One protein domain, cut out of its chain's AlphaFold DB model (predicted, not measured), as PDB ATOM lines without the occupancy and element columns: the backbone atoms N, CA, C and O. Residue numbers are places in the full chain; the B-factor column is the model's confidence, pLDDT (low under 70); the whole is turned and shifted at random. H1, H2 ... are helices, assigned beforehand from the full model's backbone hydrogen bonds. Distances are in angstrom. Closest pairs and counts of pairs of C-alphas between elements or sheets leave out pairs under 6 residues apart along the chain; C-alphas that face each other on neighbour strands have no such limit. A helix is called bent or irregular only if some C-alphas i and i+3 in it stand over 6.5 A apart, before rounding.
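AT A GLANCE: This is residues 2 to 144 of the 144 residues of an uncharacterized protein of Rhizophagus irregularis (strain DAOM 181602 / DAOM 197198 / MUCL 43194) (UniProt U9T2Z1). Two long helices, H3 and H4, cross as a lopsided X, the middle of H3 over the first half of H4, with short H2 close by; short H1 lies far off among loops, and tail residues 123 to 144 stick out. The printed part has 143 residues, with H1, H2, H3, H4 in chain order and no named strand; it is all helix, though helices hold 63 residues. It is loose, radius of gyration of the C-alphas 21.1 A, and flat, spanning 70 by 51 by 25 A.

IN THESE COORDINATES: Find C-alpha 51 at (140.641, 140.427, 191.864); H3 runs 32.8 A to residue 73. H4, residues 85 to 106, runs 32.5 A to (169.219, 156.567, 180.914). H2 is residues 31 to 40, H1 residues 11 to 18.

HOW THE PARTS SIT: Look at Trp 61 and Phe 90, the closest C-alphas of H3 and H4, 6.2 A apart: residues 60 to 65 touch 87 to 94, at a steep tilt of 68 degrees, only just short of about perpendicular, the same way. H2 and H4 only just touch, with 3 pairs of C-alphas within 8 A, closest Cys 32 and Asp 93, 5.8 A. H1 touches no helix. In H1 to H4 every O i to N i+4 pair is within hydrogen-bond range.

THE WHOLE: C-alphas 77 and 133 are farthest apart, 69.7 A. The printed part has no cut. Links H1 to H2 and H3 to H4 are long. Residues 74 to 89, 107 to 115 and 121 to 144 have pLDDT under 70.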
ATOM      1  N   PRO A   2     148.317 156.595 175.164       83.25
ATOM      2  CA  PRO A   2     147.080 155.829 175.345       83.25
ATOM      3  C   PRO A   2     147.150 154.444 174.671       83.25
ATOM      4  O   PRO A   2     147.888 154.294 173.694       83.25
ATOM      5  N   PRO A   3     146.386 153.438 175.132       86.62
ATOM      6  CA  PRO A   3     146.295 152.155 174.433       86.62
ATOM      7  C   PRO A   3     145.728 152.354 173.020       86.62
ATOM      8  O   PRO A   3     144.827 153.168 172.824       86.62
ATOM      9  N   PHE A   4     146.256 151.628 172.031       89.88
ATOM     10  CA  PHE A   4     145.836 151.729 170.622       89.88
ATOM     11  C   PHE A   4     145.851 153.161 170.055       89.88
ATOM     12  O   PHE A   4     145.058 153.504 169.182       89.88
ATOM     13  N   ASN A   5     146.737 154.027 170.549       86.75
ATOM     14  CA  ASN A   5     146.784 155.433 170.141       86.75
ATOM     15  C   ASN A   5     147.047 155.653 168.643       86.75
ATOM     16  O   ASN A   5     146.750 156.733 168.138       86.75
ATOM     17  N   ASN A   6     147.608 154.664 167.952       87.88
ATOM     18  CA  ASN A   6     147.895 154.652 166.523       87.88
ATOM     19  C   ASN A   6     146.738 154.089 165.677       87.88
ATOM     20  O   ASN A   6     146.870 154.013 164.456       87.88
ATOM     21  N   LYS A   7     145.608 153.715 166.291       88.56
ATOM     22  CA  LYS A   7     144.418 153.190 165.607       88.56
ATOM     23  C   LYS A   7     143.217 154.118 165.793       88.56
ATOM     24  O   LYS A   7     143.113 154.838 166.786       88.56
ATOM     25  N   ALA A   8     142.300 154.102 164.829       89.50
ATOM     26  CA  ALA A   8     140.997 154.737 164.981       89.50
ATOM     27  C   ALA A   8     140.182 154.005 166.056       89.50
ATOM     28  O   ALA A   8     140.191 152.779 166.112       89.50
ATOM     29  N   TYR A   9     139.477 154.749 166.908       88.56
ATOM     30  CA  TYR A   9     138.552 154.171 167.886       88.56
ATOM     31  C   TYR A   9     137.179 153.953 167.233       88.56
ATOM     32  O   TYR A   9     136.225 154.694 167.484       88.56
ATOM     33  N   ASP A  10     137.111 152.964 166.345       88.38
ATOM     34  CA  ASP A  10     135.929 152.591 165.568       88.38
ATOM     35  C   ASP A  10     135.541 151.113 165.768       88.38
ATOM     36  O   ASP A  10     136.150 150.381 166.551       88.38
ATOM     37  N   TYR A  11     134.493 150.673 165.066       90.38
ATOM     38  CA  TYR A  11     134.001 149.295 165.130       90.38
ATOM     39  C   TYR A  11     135.056 148.261 164.696       90.38
ATOM     40  O   TYR A  11     135.090 147.153 165.230       90.38
ATOM     41  N   GLN A  12     135.955 148.626 163.774       93.25
ATOM     42  CA  GLN A  12     137.011 147.723 163.323       93.25
ATOM     43  C   GLN A  12     138.012 147.447 164.447       93.25
ATOM     44  O   GLN A  12     138.439 146.305 164.615       93.25
ATOM     45  N   LEU A  13     138.354 148.456 165.256       91.75
ATOM     46  CA  LEU A  13     139.190 148.246 166.439       91.75
ATOM     47  C   LEU A  13     138.534 147.279 167.435       91.75
ATOM     48  O   LEU A  13     139.220 146.412 167.974       91.75
ATOM     49  N   THR A  14     137.219 147.386 167.653       90.88
ATOM     50  CA  THR A  14     136.483 146.451 168.520       90.88
ATOM     51  C   THR A  14     136.589 145.010 168.019       90.88
ATOM     52  O   THR A  14     136.918 144.131 168.812       90.88
ATOM     53  N   ILE A  15     136.387 144.772 166.716       93.94
ATOM     54  CA  ILE A  15     136.555 143.437 166.114       93.94
ATOM     55  C   ILE A  15     137.978 142.921 166.337       93.94
ATOM     56  O   ILE A  15     138.153 141.824 166.860       93.94
ATOM     57  N   ASN A  16     138.990 143.731 166.018       94.12
ATOM     58  CA  ASN A  16     140.388 143.321 166.140       94.12
ATOM     59  C   ASN A  16     140.727 142.899 167.585       94.12
ATOM     60  O   ASN A  16     141.412 141.900 167.795       94.12
ATOM     61  N   ILE A  17     140.226 143.623 168.596       92.69
ATOM     62  CA  ILE A  17     140.439 143.285 170.015       92.69
ATOM     63  C   ILE A  17     139.808 141.930 170.366       92.69
ATOM     64  O   ILE A  17     140.446 141.118 171.049       92.69
ATOM     65  N   CYS A  18     138.587 141.671 169.887       90.50
ATOM     66  CA  CYS A  18     137.915 140.379 170.046       90.50
ATOM     67  C   CYS A  18     138.695 139.240 169.372       90.50
ATOM     68  O   CYS A  18     138.756 138.139 169.913       90.50
ATOM     69  N   GLU A  19     139.358 139.519 168.248       93.31
ATOM     70  CA  GLU A  19     140.223 138.572 167.528       93.31
ATOM     71  C   GLU A  19     141.622 138.405 168.149       93.31
ATOM     72  O   GLU A  19     142.429 137.609 167.669       93.31
ATOM     73  N   GLY A  20     141.916 139.101 169.251       92.19
ATOM     74  CA  GLY A  20     143.155 138.922 170.009       92.19
ATOM     75  C   GLY A  20     144.162 140.063 169.886       92.19
ATOM     76  O   GLY A  20     145.244 139.966 170.462       92.19
ATOM     77  N   ASP A  21     143.829 141.156 169.199       94.19
ATOM     78  CA  ASP A  21     144.674 142.350 169.146       94.19
ATOM     79  C   ASP A  21     144.854 142.951 170.551       94.19
ATOM     80  O   ASP A  21     143.909 143.021 171.349       94.19
ATOM     81  N   ARG A  22     146.083 143.354 170.889       94.00
ATOM     82  CA  ARG A  22     146.449 143.880 172.215       94.00
ATOM     83  C   ARG A  22     147.300 145.144 172.084       94.00
ATOM     84  O   ARG A  22     148.018 145.289 171.095       94.00
ATOM     85  N   PRO A  23     147.244 146.055 173.071       90.88
ATOM     86  CA  PRO A  23     148.123 147.213 173.123       90.88
ATOM     87  C   PRO A  23     149.600 146.831 173.020       90.88
ATOM     88  O   PRO A  23     150.041 145.826 173.582       90.88
ATOM     89  N   GLU A  24     150.366 147.683 172.346       90.75
ATOM     90  CA  GLU A  24     151.816 147.564 172.292       90.75
ATOM     91  C   GLU A  24     152.421 147.706 173.696       90.75
ATOM     92  O   GLU A  24     152.040 148.580 174.480       90.75
ATOM     93  N   VAL A  25     153.373 146.830 174.012       90.44
ATOM     94  CA  VAL A  25     154.127 146.898 175.262       90.44
ATOM     95  C   VAL A  25     155.240 147.923 175.097       90.44
ATOM     96  O   VAL A  25     156.115 147.766 174.248       90.44
ATOM     97  N   ILE A  26     155.219 148.956 175.935       88.38
ATOM     98  CA  ILE A  26     156.220 150.022 175.908       88.38
ATOM     99  C   ILE A  26     157.582 149.450 176.325       88.38
ATOM    100  O   ILE A  26     157.676 148.610 177.228       88.38
ATOM    101  N   LYS A  27     158.650 149.920 175.675       88.12
ATOM    102  CA  LYS A  27     160.028 149.570 176.031       88.12
ATOM    103  C   LYS A  27     160.292 149.829 177.522       88.12
ATOM    104  O   LYS A  27     159.725 150.744 178.110       88.12
ATOM    105  N   ASN A  28     161.144 149.002 178.125       90.12
ATOM    106  CA  ASN A  28     161.487 149.039 179.551       90.12
ATOM    107  C   ASN A  28     160.310 148.776 180.503       90.12
ATOM    108  O   ASN A  28     160.447 148.981 181.701       90.12
ATOM    109  N   THR A  29     159.172 148.267 180.018       91.94
ATOM    110  CA  THR A  29     158.151 147.720 180.920       91.94
ATOM    111  C   THR A  29     158.695 146.447 181.591       91.94
ATOM    112  O   THR A  29     159.169 145.558 180.878       91.94
ATOM    113  N   PRO A  30     158.612 146.311 182.927       94.12
ATOM    114  CA  PRO A  30     158.986 145.085 183.636       94.12
ATOM    115  C   PRO A  30     158.241 143.850 183.107       94.12
ATOM    116  O   PRO A  30     157.016 143.861 183.005       94.12
ATOM    117  N   LYS A  31     158.950 142.760 182.809       94.62
ATOM    118  CA  LYS A  31     158.410 141.452 182.414       94.62
ATOM    119  C   LYS A  31     157.388 140.906 183.399       94.62
ATOM    120  O   LYS A  31     156.355 140.444 182.942       94.62
ATOM    121  N   CYS A  32     157.611 140.982 184.708       93.94
ATOM    122  CA  CYS A  32     156.628 140.560 185.711       93.94
ATOM    123  C   CYS A  32     155.283 141.286 185.525       93.94
ATOM    124  O   CYS A  32     154.221 140.664 185.598       93.94
ATOM    125  N   TYR A  33     155.317 142.575 185.173       95.12
ATOM    126  CA  TYR A  33     154.127 143.348 184.832       95.12
ATOM    127  C   TYR A  33     153.560 142.977 183.453       95.12
ATOM    128  O   TYR A  33     152.349 142.823 183.325       95.12
ATOM    129  N   ILE A  34     154.404 142.756 182.438       95.69
ATOM    130  CA  ILE A  34     153.973 142.275 181.109       95.69
ATOM    131  C   ILE A  34     153.255 140.926 181.223       95.69
ATOM    132  O   ILE A  34     152.209 140.724 180.609       95.69
ATOM    133  N   ASP A  35     153.810 140.000 181.998       95.75
ATOM    134  CA  ASP A  35     153.265 138.667 182.217       95.75
ATOM    135  C   ASP A  35     151.937 138.756 182.984       95.75
ATOM    136  O   ASP A  35     150.984 138.058 182.634       95.75
ATOM    137  N   LEU A  36     151.826 139.663 183.965       96.19
ATOM    138  CA  LEU A  36     150.565 139.940 184.653       96.19
ATOM    139  C   LEU A  36     149.509 140.527 183.707       96.19
ATOM    140  O   LEU A  36     148.403 139.995 183.630       96.19
ATOM    141  N   MET A  37     149.852 141.566 182.936       95.50
ATOM    142  CA  MET A  37     148.973 142.147 181.912       95.50
ATOM    143  C   MET A  37     148.490 141.080 180.927       95.50
ATOM    144  O   MET A  37     147.307 141.042 180.588       95.50
ATOM    145  N   LYS A  38     149.390 140.175 180.516       95.31
ATOM    146  CA  LYS A  38     149.069 139.061 179.621       95.31
ATOM    147  C   LYS A  38     148.043 138.096 180.183       95.31
ATOM    148  O   LYS A  38     147.145 137.694 179.450       95.31
ATOM    149  N   LYS A  39     148.135 137.783 181.473       96.62
ATOM    150  CA  LYS A  39     147.120 136.979 182.162       96.62
ATOM    151  C   LYS A  39     145.788 137.724 182.268       96.62
ATOM    152  O   LYS A  39     144.743 137.124 182.050       96.62
ATOM    153  N   CYS A  40     145.801 139.030 182.548       96.38
ATOM    154  CA  CYS A  40     144.577 139.831 182.685       96.38
ATOM    155  C   CYS A  40     143.702 139.849 181.424       96.38
ATOM    156  O   CYS A  40     142.479 139.909 181.530       96.38
ATOM    157  N   TRP A  41     144.310 139.796 180.239       93.31
ATOM    158  CA  TRP A  41     143.597 139.843 178.961       93.31
ATOM    159  C   TRP A  41     143.661 138.527 178.172       93.31
ATOM    160  O   TRP A  41     143.565 138.548 176.937       93.31
ATOM    161  N   ASP A  42     143.873 137.398 178.860       94.88
ATOM    162  CA  ASP A  42     143.863 136.068 178.242       94.88
ATOM    163  C   ASP A  42     142.519 135.838 177.527       94.88
ATOM    164  O   ASP A  42     141.454 136.268 177.996       94.88
ATOM    165  N   SER A  43     142.572 135.217 176.350       91.00
ATOM    166  CA  SER A  43     141.375 134.908 175.565       91.00
ATOM    167  C   SER A  43     140.479 133.903 176.284       91.00
ATOM    168  O   SER A  43     139.266 133.958 176.112       91.00
ATOM    169  N   ASP A  44     141.060 133.033 177.109       93.62
ATOM    170  CA  ASP A  44     140.349 132.129 178.001       93.62
ATOM    171  C   ASP A  44     140.045 132.842 179.335       93.62
ATOM    172  O   ASP A  44     140.967 133.105 180.119       93.62
ATOM    173  N   PRO A  45     138.770 133.162 179.638       94.06
ATOM    174  CA  PRO A  45     138.408 133.859 180.868       94.06
ATOM    175  C   PRO A  45     138.820 133.111 182.139       94.06
ATOM    176  O   PRO A  45     139.086 133.757 183.148       94.06
ATOM    177  N   SER A  46     138.920 131.777 182.095       95.88
ATOM    178  CA  SER A  46     139.296 130.957 183.254       95.88
ATOM    179  C   SER A  46     140.768 131.106 183.655       95.88
ATOM    180  O   SER A  46     141.133 130.822 184.794       95.88
ATOM    181  N   LYS A  47     141.618 131.581 182.736       96.38
ATOM    182  CA  LYS A  47     143.045 131.847 182.984       96.38
ATOM    183  C   LYS A  47     143.309 133.256 183.500       96.38
ATOM    184  O   LYS A  47     144.447 133.568 183.866       96.38
ATOM    185  N   ARG A  48     142.287 134.115 183.512       97.69
ATOM    186  CA  ARG A  48     142.418 135.479 184.019       97.69
ATOM    187  C   ARG A  48     142.532 135.445 185.544       97.69
ATOM    188  O   ARG A  48     141.819 134.681 186.190       97.69
ATOM    189  N   PRO A  49     143.413 136.269 186.131       97.94
ATOM    190  CA  PRO A  49     143.529 136.360 187.574       97.94
ATOM    191  C   PRO A  49     142.236 136.921 188.162       97.94
ATOM    192  O   PRO A  49     141.595 137.804 187.581       97.94
ATOM    193  N   THR A  50     141.871 136.433 189.340       98.00
ATOM    194  CA  THR A  50     140.794 137.037 190.119       98.00
ATOM    195  C   THR A  50     141.249 138.379 190.691       98.00
ATOM    196  O   THR A  50     142.443 138.684 190.766       98.00
ATOM    197  N   ILE A  51     140.299 139.187 191.161       97.50
ATOM    198  CA  ILE A  51     140.641 140.427 191.864       97.50
ATOM    199  C   ILE A  51     141.487 140.165 193.121       97.50
ATOM    200  O   ILE A  51     142.375 140.956 193.423       97.50
ATOM    201  N   GLY A  52     141.268 139.033 193.801       98.00
ATOM    202  CA  GLY A  52     142.060 138.627 194.962       98.00
ATOM    203  C   GLY A  52     143.498 138.264 194.592       98.00
ATOM    204  O   GLY A  52     144.426 138.652 195.298       98.00
ATOM    205  N   ASP A  53     143.705 137.593 193.453       96.31
ATOM    206  CA  ASP A  53     145.053 137.307 192.944       96.31
ATOM    207  C   ASP A  53     145.805 138.605 192.621       96.31
ATOM    208  O   ASP A  53     146.972 138.761 192.979       96.31
ATOM    209  N   LEU A  54     145.124 139.562 191.977       97.00
ATOM    210  CA  LEU A  54     145.690 140.873 191.655       97.00
ATOM    211  C   LEU A  54     146.045 141.666 192.912       97.00
ATOM    212  O   LEU A  54     147.159 142.182 193.014       97.00
ATOM    213  N   GLU A  55     145.124 141.743 193.873       96.69
ATOM    214  CA  GLU A  55     145.353 142.404 195.158       96.69
ATOM    215  C   GLU A  55     146.568 141.805 195.867       96.69
ATOM    216  O   GLU A  55     147.435 142.545 196.339       96.69
ATOM    217  N   HIS A  56     146.663 140.473 195.902       92.81
ATOM    218  CA  HIS A  56     147.788 139.776 196.504       92.81
ATOM    219  C   HIS A  56     149.105 140.144 195.813       92.81
ATOM    220  O   HIS A  56     150.022 140.621 196.480       92.81
ATOM    221  N   ILE A  57     149.199 139.988 194.488       92.75
ATOM    222  CA  ILE A  57     150.424 140.271 193.722       92.75
ATOM    223  C   ILE A  57     150.878 141.722 193.929       92.75
ATOM    224  O   ILE A  57     152.028 141.967 194.299       92.75
ATOM    225  N   ILE A  58     149.966 142.684 193.768       93.06
ATOM    226  CA  ILE A  58     150.274 144.116 193.895       93.06
ATOM    227  C   ILE A  58     150.694 144.456 195.330       93.06
ATOM    228  O   ILE A  58     151.671 145.179 195.536       93.06
ATOM    229  N   SER A  59     150.002 143.909 196.333       91.25
ATOM    230  CA  SER A  59     150.350 144.117 197.744       91.25
ATOM    231  C   SER A  59     151.742 143.588 198.071       91.25
ATOM    232  O   SER A  59     152.472 144.192 198.858       91.25
ATOM    233  N   GLN A  60     152.127 142.457 197.480       89.00
ATOM    234  CA  GLN A  60     153.444 141.868 197.687       89.00
ATOM    235  C   GLN A  60     154.545 142.691 197.010       89.00
ATOM    236  O   GLN A  60     155.555 142.972 197.657       89.00
ATOM    237  N   TRP A  61     154.323 143.172 195.782       90.50
ATOM    238  CA  TRP A  61     155.229 144.134 195.147       90.50
ATOM    239  C   TRP A  61     155.410 145.387 196.010       90.50
ATOM    240  O   TRP A  61     156.542 145.758 196.313       90.50
ATOM    241  N   LEU A  62     154.322 145.988 196.502       88.75
ATOM    242  CA  LEU A  62     154.395 147.190 197.338       88.75
ATOM    243  C   LEU A  62     155.198 146.962 198.630       88.75
ATOM    244  O   LEU A  62     156.035 147.788 198.992       88.75
ATOM    245  N   LYS A  63     154.997 145.824 199.306       86.00
ATOM    246  CA  LYS A  63     155.787 145.456 200.496       86.00
ATOM    247  C   LYS A  63     157.279 145.363 200.183       86.00
ATOM    248  O   LYS A  63     158.098 145.834 200.971       86.00
ATOM    249  N   CYS A  64     157.641 144.752 199.056       83.38
ATOM    250  CA  CYS A  64     159.037 144.612 198.659       83.38
ATOM    251  C   CYS A  64     159.668 145.962 198.281       83.38
ATOM    252  O   CYS A  64     160.804 146.216 198.679       83.38
ATOM    253  N   VAL A  65     158.931 146.847 197.597       82.81
ATOM    254  CA  VAL A  65     159.378 148.221 197.296       82.81
ATOM    255  C   VAL A  65     159.602 149.026 198.575       82.81
ATOM    256  O   VAL A  65     160.672 149.605 198.747       82.81
ATOM    257  N   ASN A  66     158.640 149.032 199.502       83.31
ATOM    258  CA  ASN A  66     158.773 149.769 200.763       83.31
ATOM    259  C   ASN A  66     160.009 149.308 201.541       83.31
ATOM    260  O   ASN A  66     160.825 150.129 201.952       83.31
ATOM    261  N   ARG A  67     160.216 147.988 201.639       79.81
ATOM    262  CA  ARG A  67     161.404 147.418 202.284       79.81
ATOM    263  C   ARG A  67     162.708 147.830 201.594       79.81
ATOM    264  O   ARG A  67     163.708 148.039 202.274       79.81
ATOM    265  N   TYR A  68     162.728 147.915 200.261       79.19
ATOM    266  CA  TYR A  68     163.905 148.377 199.519       79.19
ATOM    267  C   TYR A  68     164.300 149.800 199.940       79.19
ATOM    268  O   TYR A  68     165.468 150.042 200.240       79.19
ATOM    269  N   TYR A  69     163.337 150.720 200.035       78.75
ATOM    270  CA  TYR A  69     163.601 152.084 200.498       78.75
ATOM    271  C   TYR A  69     163.983 152.141 201.983       78.75
ATOM    272  O   TYR A  69     164.968 152.791 202.313       78.75
ATOM    273  N   GLU A  70     163.307 151.388 202.859       80.31
ATOM    274  CA  GLU A  70     163.652 151.298 204.291       80.31
ATOM    275  C   GLU A  70     165.111 150.865 204.524       80.31
ATOM    276  O   GLU A  70     165.791 151.384 205.408       80.31
ATOM    277  N   ILE A  71     165.612 149.917 203.723       74.81
ATOM    278  CA  ILE A  71     167.003 149.448 203.805       74.81
ATOM    279  C   ILE A  71     167.978 150.526 203.308       74.81
ATOM    280  O   ILE A  71     169.049 150.694 203.893       74.81
ATOM    281  N   ASN A  72     167.620 151.246 202.243       71.31
ATOM    282  CA  ASN A  72     168.504 152.206 201.582       71.31
ATOM    283  C   ASN A  72     168.512 153.606 202.229       71.31
ATOM    284  O   ASN A  72     169.495 154.325 202.068       71.31
ATOM    285  N   GLU A  73     167.471 153.995 202.975       73.75
ATOM    286  CA  GLU A  73     167.390 155.289 203.684       73.75
ATOM    287  C   GLU A  73     168.115 155.302 205.045       73.75
ATOM    288  O   GLU A  73     168.400 156.371 205.586       73.75
ATOM    289  N   GLY A  74     168.520 154.134 205.554       63.19
ATOM    290  CA  GLY A  74     169.477 154.004 206.650       63.19
ATOM    291  C   GLY A  74     168.871 153.879 208.055       63.19
ATOM    292  O   GLY A  74     168.109 154.721 208.518       63.19
ATOM    293  N   ASN A  75     169.382 152.871 208.778       57.22
ATOM    294  CA  ASN A  75     169.367 152.693 210.240       57.22
ATOM    295  C   ASN A  75     168.263 151.828 210.893       57.22
ATOM    296  O   ASN A  75     167.733 152.189 211.942       57.22
ATOM    297  N   SER A  76     168.008 150.615 210.386       56.91
ATOM    298  CA  SER A  76     167.391 149.564 211.213       56.91
ATOM    299  C   SER A  76     168.314 148.353 211.362       56.91
ATOM    300  O   SER A  76     168.444 147.528 210.459       56.91
ATOM    301  N   ASN A  77     168.947 148.239 212.534       55.56
ATOM    302  CA  ASN A  77     169.646 147.024 212.976       55.56
ATOM    303  C   ASN A  77     168.670 145.891 213.356       55.56
ATOM    304  O   ASN A  77     169.109 144.783 213.653       55.56
ATOM    305  N   ASP A  78     167.357 146.128 213.285       57.16
ATOM    306  CA  ASP A  78     166.315 145.135 213.546       57.16
ATOM    307  C   ASP A  78     165.839 144.480 212.241       57.16
ATOM    308  O   ASP A  78     164.647 144.378 211.943       57.16
ATOM    309  N   MET A  79     166.779 144.003 211.421       55.88
ATOM    310  CA  MET A  79     166.414 143.197 210.261       55.88
ATOM    311  C   MET A  79     166.020 141.793 210.728       55.88
ATOM    312  O   MET A  79     166.852 140.889 210.791       55.88
ATOM    313  N   LYS A  80     164.726 141.563 210.983       56.31
ATOM    314  CA  LYS A  80     164.202 140.192 210.957       56.31
ATOM    315  C   LYS A  80     164.328 139.665 209.517       56.31
ATOM    316  O   LYS A  80     163.758 140.271 208.595       56.31
ATOM    317  N   PRO A  81     165.068 138.567 209.285       54.00
ATOM    318  CA  PRO A  81     165.144 137.951 207.973       54.00
ATOM    319  C   PRO A  81     163.785 137.327 207.675       54.00
ATOM    320  O   PRO A  81     163.387 136.360 208.321       54.00
ATOM    321  N   LEU A  82     163.044 137.878 206.719       53.75
ATOM    322  CA  LEU A  82     161.839 137.223 206.227       53.75
ATOM    323  C   LEU A  82     162.248 136.304 205.068       53.75
ATOM    324  O   LEU A  82     162.101 136.632 203.896       53.75
ATOM    325  N   TYR A  83     162.831 135.158 205.422       57.00
ATOM    326  CA  TYR A  83     163.094 134.049 204.501       57.00
ATOM    327  C   TYR A  83     161.806 133.239 204.298       57.00
ATOM    328  O   TYR A  83     161.697 132.111 204.768       57.00
ATOM    329  N   SER A  84     160.816 133.822 203.619       61.81
ATOM    330  CA  SER A  84     159.755 133.023 202.993       61.81
ATOM    331  C   SER A  84     160.042 132.926 201.497       61.81
ATOM    332  O   SER A  84     160.453 133.917 200.892       61.81
ATOM    333  N   SER A  85     159.837 131.756 200.893       58.81
ATOM    334  CA  SER A  85     160.035 131.519 199.451       58.81
ATOM    335  C   SER A  85     159.273 132.514 198.577       58.81
ATOM    336  O   SER A  85     159.786 132.948 197.549       58.81
ATOM    337  N   ASP A  86     158.097 132.943 199.032       56.50
ATOM    338  CA  ASP A  86     157.251 133.905 198.322       56.50
ATOM    339  C   ASP A  86     157.961 135.259 198.175       56.50
ATOM    340  O   ASP A  86     157.893 135.901 197.134       56.50
ATOM    341  N   ILE A  87     158.751 135.657 199.176       63.38
ATOM    342  CA  ILE A  87     159.514 136.913 199.166       63.38
ATOM    343  C   ILE A  87     160.696 136.835 198.198       63.38
ATOM    344  O   ILE A  87     161.099 137.856 197.648       63.38
ATOM    345  N   ILE A  88     161.230 135.636 197.941       65.19
ATOM    346  CA  ILE A  88     162.298 135.438 196.953       65.19
ATOM    347  C   ILE A  88     161.764 135.701 195.542       65.19
ATOM    348  O   ILE A  88     162.422 136.410 194.783       65.19
ATOM    349  N   GLN A  89     160.569 135.200 195.205       67.56
ATOM    350  CA  GLN A  89     159.955 135.462 193.899       67.56
ATOM    351  C   GLN A  89     159.652 136.954 193.718       67.56
ATOM    352  O   GLN A  89     160.048 137.544 192.715       67.56
ATOM    353  N   PHE A  90     159.043 137.595 194.719       75.56
ATOM    354  CA  PHE A  90     158.738 139.026 194.637       75.56
ATOM    355  C   PHE A  90     159.991 139.913 194.647       75.56
ATOM    356  O   PHE A  90     159.960 141.013 194.105       75.56
ATOM    357  N   LYS A  91     161.123 139.437 195.185       74.81
ATOM    358  CA  LYS A  91     162.412 140.133 195.060       74.81
ATOM    359  C   LYS A  91     162.885 140.200 193.605       74.81
ATOM    360  O   LYS A  91     163.351 141.252 193.184       74.81
ATOM    361  N   VAL A  92     162.737 139.113 192.843       83.69
ATOM    362  CA  VAL A  92     163.092 139.092 191.411       83.69
ATOM    363  C   VAL A  92     162.256 140.105 190.634       83.69
ATOM    364  O   VAL A  92     162.805 140.844 189.814       83.69
ATOM    365  N   ASP A  93     160.955 140.167 190.928       88.12
ATOM    366  CA  ASP A  93     160.047 141.140 190.321       88.12
ATOM    367  C   ASP A  93     160.489 142.577 190.650       88.12
ATOM    368  O   ASP A  93     160.595 143.409 189.753       88.12
ATOM    369  N   ILE A  94     160.840 142.876 191.909       86.38
ATOM    370  CA  ILE A  94     161.337 144.210 192.294       86.38
ATOM    371  C   ILE A  94     162.638 144.579 191.600       86.38
ATOM    372  O   ILE A  94     162.755 145.702 191.107       86.38
ATOM    373  N   ASP A  95     163.596 143.658 191.509       87.00
ATOM    374  CA  ASP A  95     164.842 143.927 190.791       87.00
ATOM    375  C   ASP A  95     164.556 144.295 189.325       87.00
ATOM    376  O   ASP A  95     165.289 145.066 188.707       87.00
ATOM    377  N   GLU A  96     163.479 143.762 188.749       92.00
ATOM    378  CA  GLU A  96     163.038 144.144 187.419       92.00
ATOM    379  C   GLU A  96     162.424 145.542 187.352       92.00
ATOM    380  O   GLU A  96     162.776 146.299 186.447       92.00
ATOM    381  N   PHE A  97     161.567 145.910 188.306       90.12
ATOM    382  CA  PHE A  97     161.054 147.279 188.415       90.12
ATOM    383  C   PHE A  97     162.185 148.303 188.576       90.12
ATOM    384  O   PHE A  97     162.152 149.351 187.932       90.12
ATOM    385  N   ILE A  98     163.209 147.994 189.377       88.19
ATOM    386  CA  ILE A  98     164.381 148.864 189.564       88.19
ATOM    387  C   ILE A  98     165.144 149.022 188.247       88.19
ATOM    388  O   ILE A  98     165.372 150.150 187.811       88.19
ATOM    389  N   ARG A  99     165.474 147.913 187.568       90.88
ATOM    390  CA  ARG A  99     166.174 147.951 186.269       90.88
ATOM    391  C   ARG A  99     165.391 148.721 185.208       90.88
ATOM    392  O   ARG A  99     165.981 149.483 184.451       90.88
ATOM    393  N   ALA A 100     164.076 148.519 185.148       90.50
ATOM    394  CA  ALA A 100     163.189 149.251 184.250       90.50
ATOM    395  C   ALA A 100     163.242 150.761 184.516       90.50
ATOM    396  O   ALA A 100     163.435 151.544 183.589       90.50
ATOM    397  N   ASN A 101     163.138 151.159 185.786       87.88
ATOM    398  CA  ASN A 101     163.214 152.556 186.194       87.88
ATOM    399  C   ASN A 101     164.578 153.185 185.856       87.88
ATOM    400  O   ASN A 101     164.631 154.288 185.320       87.88
ATOM    401  N   GLU A 102     165.680 152.481 186.119       89.19
ATOM    402  CA  GLU A 102     167.028 152.935 185.753       89.19
ATOM    403  C   GLU A 102     167.192 153.096 184.236       89.19
ATOM    404  O   GLU A 102     167.716 154.114 183.782       89.19
ATOM    405  N   ALA A 103     166.702 152.138 183.443       89.44
ATOM    406  CA  ALA A 103     166.737 152.213 181.985       89.44
ATOM    407  C   ALA A 103     165.940 153.419 181.458       89.44
ATOM    408  O   ALA A 103     166.433 154.147 180.599       89.44
ATOM    409  N   SER A 104     164.757 153.691 182.020       82.62
ATOM    410  CA  SER A 104     163.950 154.868 181.670       82.62
ATOM    411  C   SER A 104     164.637 156.203 181.978       82.62
ATOM    412  O   SER A 104     164.361 157.187 181.299       82.62
ATOM    413  N   LEU A 105     165.526 156.257 182.976       81.44
ATOM    414  CA  LEU A 105     166.312 157.456 183.300       81.44
ATOM    415  C   LEU A 105     167.535 157.640 182.386       81.44
ATOM    416  O   LEU A 105     168.029 158.757 182.245       81.44
ATOM    417  N   GLN A 106     168.046 156.554 181.797       73.50
ATOM    418  CA  GLN A 106     169.219 156.567 180.914       73.50
ATOM    419  C   GLN A 106     168.872 156.783 179.436       73.50
ATOM    420  O   GLN A 106     169.738 157.183 178.653       73.50
ATOM    421  N   GLU A 107     167.626 156.537 179.035       68.69
ATOM    422  CA  GLU A 107     167.161 156.865 177.693       68.69
ATOM    423  C   GLU A 107     167.096 158.390 177.515       68.69
ATOM    424  O   GLU A 107     166.396 159.103 178.233       68.69
ATOM    425  N   GLN A 108     167.842 158.908 176.531       57.31
ATOM    426  CA  GLN A 108     167.563 160.231 175.965       57.31
ATOM    427  C   GLN A 108     166.088 160.263 175.548       57.31
ATOM    428  O   GLN A 108     165.577 159.207 175.170       57.31
ATOM    429  N   PRO A 109     165.397 161.419 175.582       51.03
ATOM    430  CA  PRO A 109     164.019 161.484 175.124       51.03
ATOM    431  C   PRO A 109     164.007 161.064 173.657       51.03
ATOM    432  O   PRO A 109     164.350 161.846 172.772       51.03
ATOM    433  N   ASP A 110     163.656 159.806 173.404       53.44
ATOM    434  CA  ASP A 110     163.411 159.310 172.070       53.44
ATOM    435  C   ASP A 110     162.084 159.954 171.682       53.44
ATOM    436  O   ASP A 110     160.992 159.430 171.900       53.44
ATOM    437  N   THR A 111     162.168 161.189 171.185       50.09
ATOM    438  CA  THR A 111     161.089 161.869 170.475       50.09
ATOM    439  C   THR A 111     160.880 161.173 169.134       50.09
ATOM    440  O   THR A 111     160.829 161.811 168.084       50.09
ATOM    441  N   SER A 112     160.750 159.846 169.136       54.69
ATOM    442  CA  SER A 112     159.981 159.164 168.118       54.69
ATOM    443  C   SER A 112     158.583 159.742 168.286       54.69
ATOM    444  O   SER A 112     157.909 159.492 169.282       54.69
ATOM    445  N   ILE A 113     158.204 160.648 167.383       52.81
ATOM    446  CA  ILE A 113     156.885 161.271 167.367       52.81
ATOM    447  C   ILE A 113     155.889 160.124 167.440       52.81
ATOM    448  O   ILE A 113     155.724 159.377 166.476       52.81
ATOM    449  N   VAL A 114     155.267 159.952 168.601       59.97
ATOM    450  CA  VAL A 114     154.211 158.974 168.771       59.97
ATOM    451  C   VAL A 114     153.047 159.517 167.956       59.97
ATOM    452  O   VAL A 114     152.288 160.361 168.430       59.97
ATOM    453  N   GLN A 115     152.974 159.116 166.686       64.00
ATOM    454  CA  GLN A 115     151.924 159.538 165.773       64.00
ATOM    455  C   GLN A 115     150.615 158.933 166.268       64.00
ATOM    456  O   GLN A 115     150.288 157.778 166.008       64.00
ATOM    457  N   SER A 116     149.881 159.723 167.044       76.31
ATOM    458  CA  SER A 116     148.519 159.401 167.420       76.31
ATOM    459  C   SER A 116     147.641 159.479 166.177       76.31
ATOM    460  O   SER A 116     147.680 160.473 165.447       76.31
ATOM    461  N   HIS A 117     146.821 158.460 165.959       78.31
ATOM    462  CA  HIS A 117     145.780 158.512 164.951       78.31
ATOM    463  C   HIS A 117     144.839 159.685 165.268       78.31
ATOM    464  O   HIS A 117     144.408 159.808 166.412       78.31
ATOM    465  N   PRO A 118     144.462 160.539 164.300       80.06
ATOM    466  CA  PRO A 118     143.574 161.672 164.560       80.06
ATOM    467  C   PRO A 118     142.252 161.270 165.213       80.06
ATOM    468  O   PRO A 118     141.664 162.083 165.910       80.06
ATOM    469  N   GLN A 119     141.820 160.020 165.003       79.56
ATOM    470  CA  GLN A 119     140.615 159.430 165.589       79.56
ATOM    471  C   GLN A 119     140.859 158.520 166.810       79.56
ATOM    472  O   GLN A 119     139.978 157.733 167.160       79.56
ATOM    473  N   SER A 120     142.025 158.588 167.463       73.81
ATOM    474  CA  SER A 120     142.246 157.941 168.764       73.81
ATOM    475  C   SER A 120     141.748 158.843 169.901       73.81
ATOM    476  O   SER A 120     142.505 159.457 170.648       73.81
ATOM    477  N   TYR A 121     140.427 158.986 170.015       69.06
ATOM    478  CA  TYR A 121     139.817 159.799 171.069       69.06
ATOM    479  C   TYR A 121     139.494 158.938 172.296       69.06
ATOM    480  O   TYR A 121     138.552 158.148 172.273       69.06
ATOM    481  N   TYR A 122     140.223 159.142 173.396       60.50
ATOM    482  CA  TYR A 122     139.865 158.611 174.715       60.50
ATOM    483  C   TYR A 122     138.934 159.604 175.420       60.50
ATOM    484  O   TYR A 122     139.324 160.305 176.352       60.50
ATOM    485  N   THR A 123     137.703 159.744 174.930       52.38
ATOM    486  CA  THR A 123     136.651 160.374 175.731       52.38
ATOM    487  C   THR A 123     135.914 159.265 176.459       52.38
ATOM    488  O   THR A 123     135.543 158.260 175.858       52.38
ATOM    489  N   SER A 124     135.732 159.429 177.771       48.12
ATOM    490  CA  SER A 124     134.783 158.651 178.566       48.12
ATOM    491  C   SER A 124     133.402 158.803 177.920       48.12
ATOM    492  O   SER A 124     132.658 159.729 178.246       48.12
ATOM    493  N   ARG A 125     133.075 157.955 176.942       53.12
ATOM    494  CA  ARG A 125     131.755 157.937 176.325       53.12
ATOM    495  C   ARG A 125     130.809 157.338 177.354       53.12
ATOM    496  O   ARG A 125     130.676 156.124 177.454       53.12
ATOM    497  N   LEU A 126     130.156 158.201 178.131       45.44
ATOM    498  CA  LEU A 126     128.864 157.862 178.703       45.44
ATOM    499  C   LEU A 126     127.992 157.493 177.494       45.44
ATOM    500  O   LEU A 126     127.661 158.380 176.707       45.44
ATOM    501  N   HIS A 127     127.762 156.194 177.274       47.56
ATOM    502  CA  HIS A 127     126.979 155.654 176.159       47.56
ATOM    503  C   HIS A 127     125.557 156.219 176.227       47.56
ATOM    504  O   HIS A 127     124.645 155.613 176.776       47.56
ATOM    505  N   THR A 128     125.373 157.415 175.688       43.09
ATOM    506  CA  THR A 128     124.069 157.987 175.400       43.09
ATOM    507  C   THR A 128     123.954 157.865 173.894       43.09
ATOM    508  O   THR A 128     124.783 158.422 173.184       43.09
ATOM    509  N   GLU A 129     122.986 157.066 173.447       42.44
ATOM    510  CA  GLU A 129     122.694 156.735 172.045       42.44
ATOM    511  C   GLU A 129     123.514 155.581 171.437       42.44
ATOM    512  O   GLU A 129     124.126 155.696 170.378       42.44
ATOM    513  N   ILE A 130     123.400 154.385 172.033       48.31
ATOM    514  CA  ILE A 130     123.174 153.207 171.179       48.31
ATOM    515  C   ILE A 130     121.765 153.401 170.618       48.31
ATOM    516  O   ILE A 130     120.770 153.081 171.269       48.31
ATOM    517  N   LEU A 131     121.674 154.039 169.450       39.12
ATOM    518  CA  LEU A 131     120.443 154.056 168.678       39.12
ATOM    519  C   LEU A 131     120.097 152.604 168.359       39.12
ATOM    520  O   LEU A 131     120.776 151.932 167.591       39.12
ATOM    521  N   VAL A 132     119.053 152.142 169.037       48.38
ATOM    522  CA  VAL A 132     118.063 151.162 168.605       48.38
ATOM    523  C   VAL A 132     118.104 150.962 167.085       48.38
ATOM    524  O   VAL A 132     117.454 151.706 166.360       48.38
ATOM    525  N   GLN A 133     118.895 149.992 166.623       47.22
ATOM    526  CA  GLN A 133     118.677 149.126 165.456       47.22
ATOM    527  C   GLN A 133     119.967 148.339 165.166       47.22
ATOM    528  O   GLN A 133     120.938 148.871 164.640       47.22
ATOM    529  N   ASN A 134     119.913 147.041 165.472       46.56
ATOM    530  CA  ASN A 134     120.804 145.979 164.990       46.56
ATOM    531  C   ASN A 134     122.211 145.898 165.606       46.56
ATOM    532  O   ASN A 134     123.211 146.147 164.942       46.56
ATOM    533  N   SER A 135     122.300 145.348 166.812       42.22
ATOM    534  CA  SER A 135     123.173 144.184 166.975       42.22
ATOM    535  C   SER A 135     122.613 143.332 168.098       42.22
ATOM    536  O   SER A 135     122.590 143.772 169.249       42.22
ATOM    537  N   ASP A 136     122.158 142.133 167.760       39.22
ATOM    538  CA  ASP A 136     122.068 141.049 168.720       39.22
ATOM    539  C   ASP A 136     123.430 140.966 169.414       39.22
ATOM    540  O   ASP A 136     124.436 140.565 168.825       39.22
ATOM    541  N   CYS A 137     123.478 141.449 170.655       45.59
ATOM    542  CA  CYS A 137     124.475 141.008 171.603       45.59
ATOM    543  C   CYS A 137     124.217 139.509 171.701       45.59
ATOM    544  O   CYS A 137     123.244 139.096 172.324       45.59
ATOM    545  N   LEU A 138     124.981 138.718 170.947       40.34
ATOM    546  CA  LEU A 138     124.962 137.274 171.077       40.34
ATOM    547  C   LEU A 138     125.366 137.000 172.516       40.34
ATOM    548  O   LEU A 138     126.538 137.130 172.874       40.34
ATOM    549  N   ASP A 139     124.349 136.698 173.317       37.22
ATOM    550  CA  ASP A 139     124.461 136.123 174.637       37.22
ATOM    551  C   ASP A 139     125.531 135.034 174.568       37.22
ATOM    552  O   ASP A 139     125.324 133.955 174.009       37.22
ATOM    553  N   CYS A 140     126.702 135.304 175.141       42.44
ATOM    554  CA  CYS A 140     127.562 134.240 175.618       42.44
ATOM    555  C   CYS A 140     126.877 133.653 176.856       42.44
ATOM    556  O   CYS A 140     127.237 133.943 177.996       42.44
ATOM    557  N   MET A 141     125.829 132.868 176.592       36.56
ATOM    558  CA  MET A 141     125.200 131.979 177.553       36.56
ATOM    559  C   MET A 141     126.297 131.085 178.129       36.56
ATOM    560  O   MET A 141     127.011 130.394 177.399       36.56
ATOM    561  N   VAL A 142     126.461 131.155 179.444       45.91
ATOM    562  CA  VAL A 142     127.124 130.109 180.210       45.91
ATOM    563  C   VAL A 142     126.049 129.052 180.417       45.91
ATOM    564  O   VAL A 142     125.107 129.295 181.167       45.91
ATOM    565  N   ASP A 143     126.143 127.943 179.689       43.12
ATOM    566  CA  ASP A 143     125.339 126.756 179.979       43.12
ATOM    567  C   ASP A 143     125.909 126.066 181.236       43.12
ATOM    568  O   ASP A 143     127.132 125.944 181.368       43.12
ATOM    569  N   ASP A 144     125.003 125.688 182.146       47.72
ATOM    570  CA  ASP A 144     125.224 125.160 183.509       47.72
ATOM    571  C   ASP A 144     126.150 123.928 183.621       47.72
ATOM    572  O   ASP A 144     126.064 123.003 182.775       47.72
TER     573      ASP A 144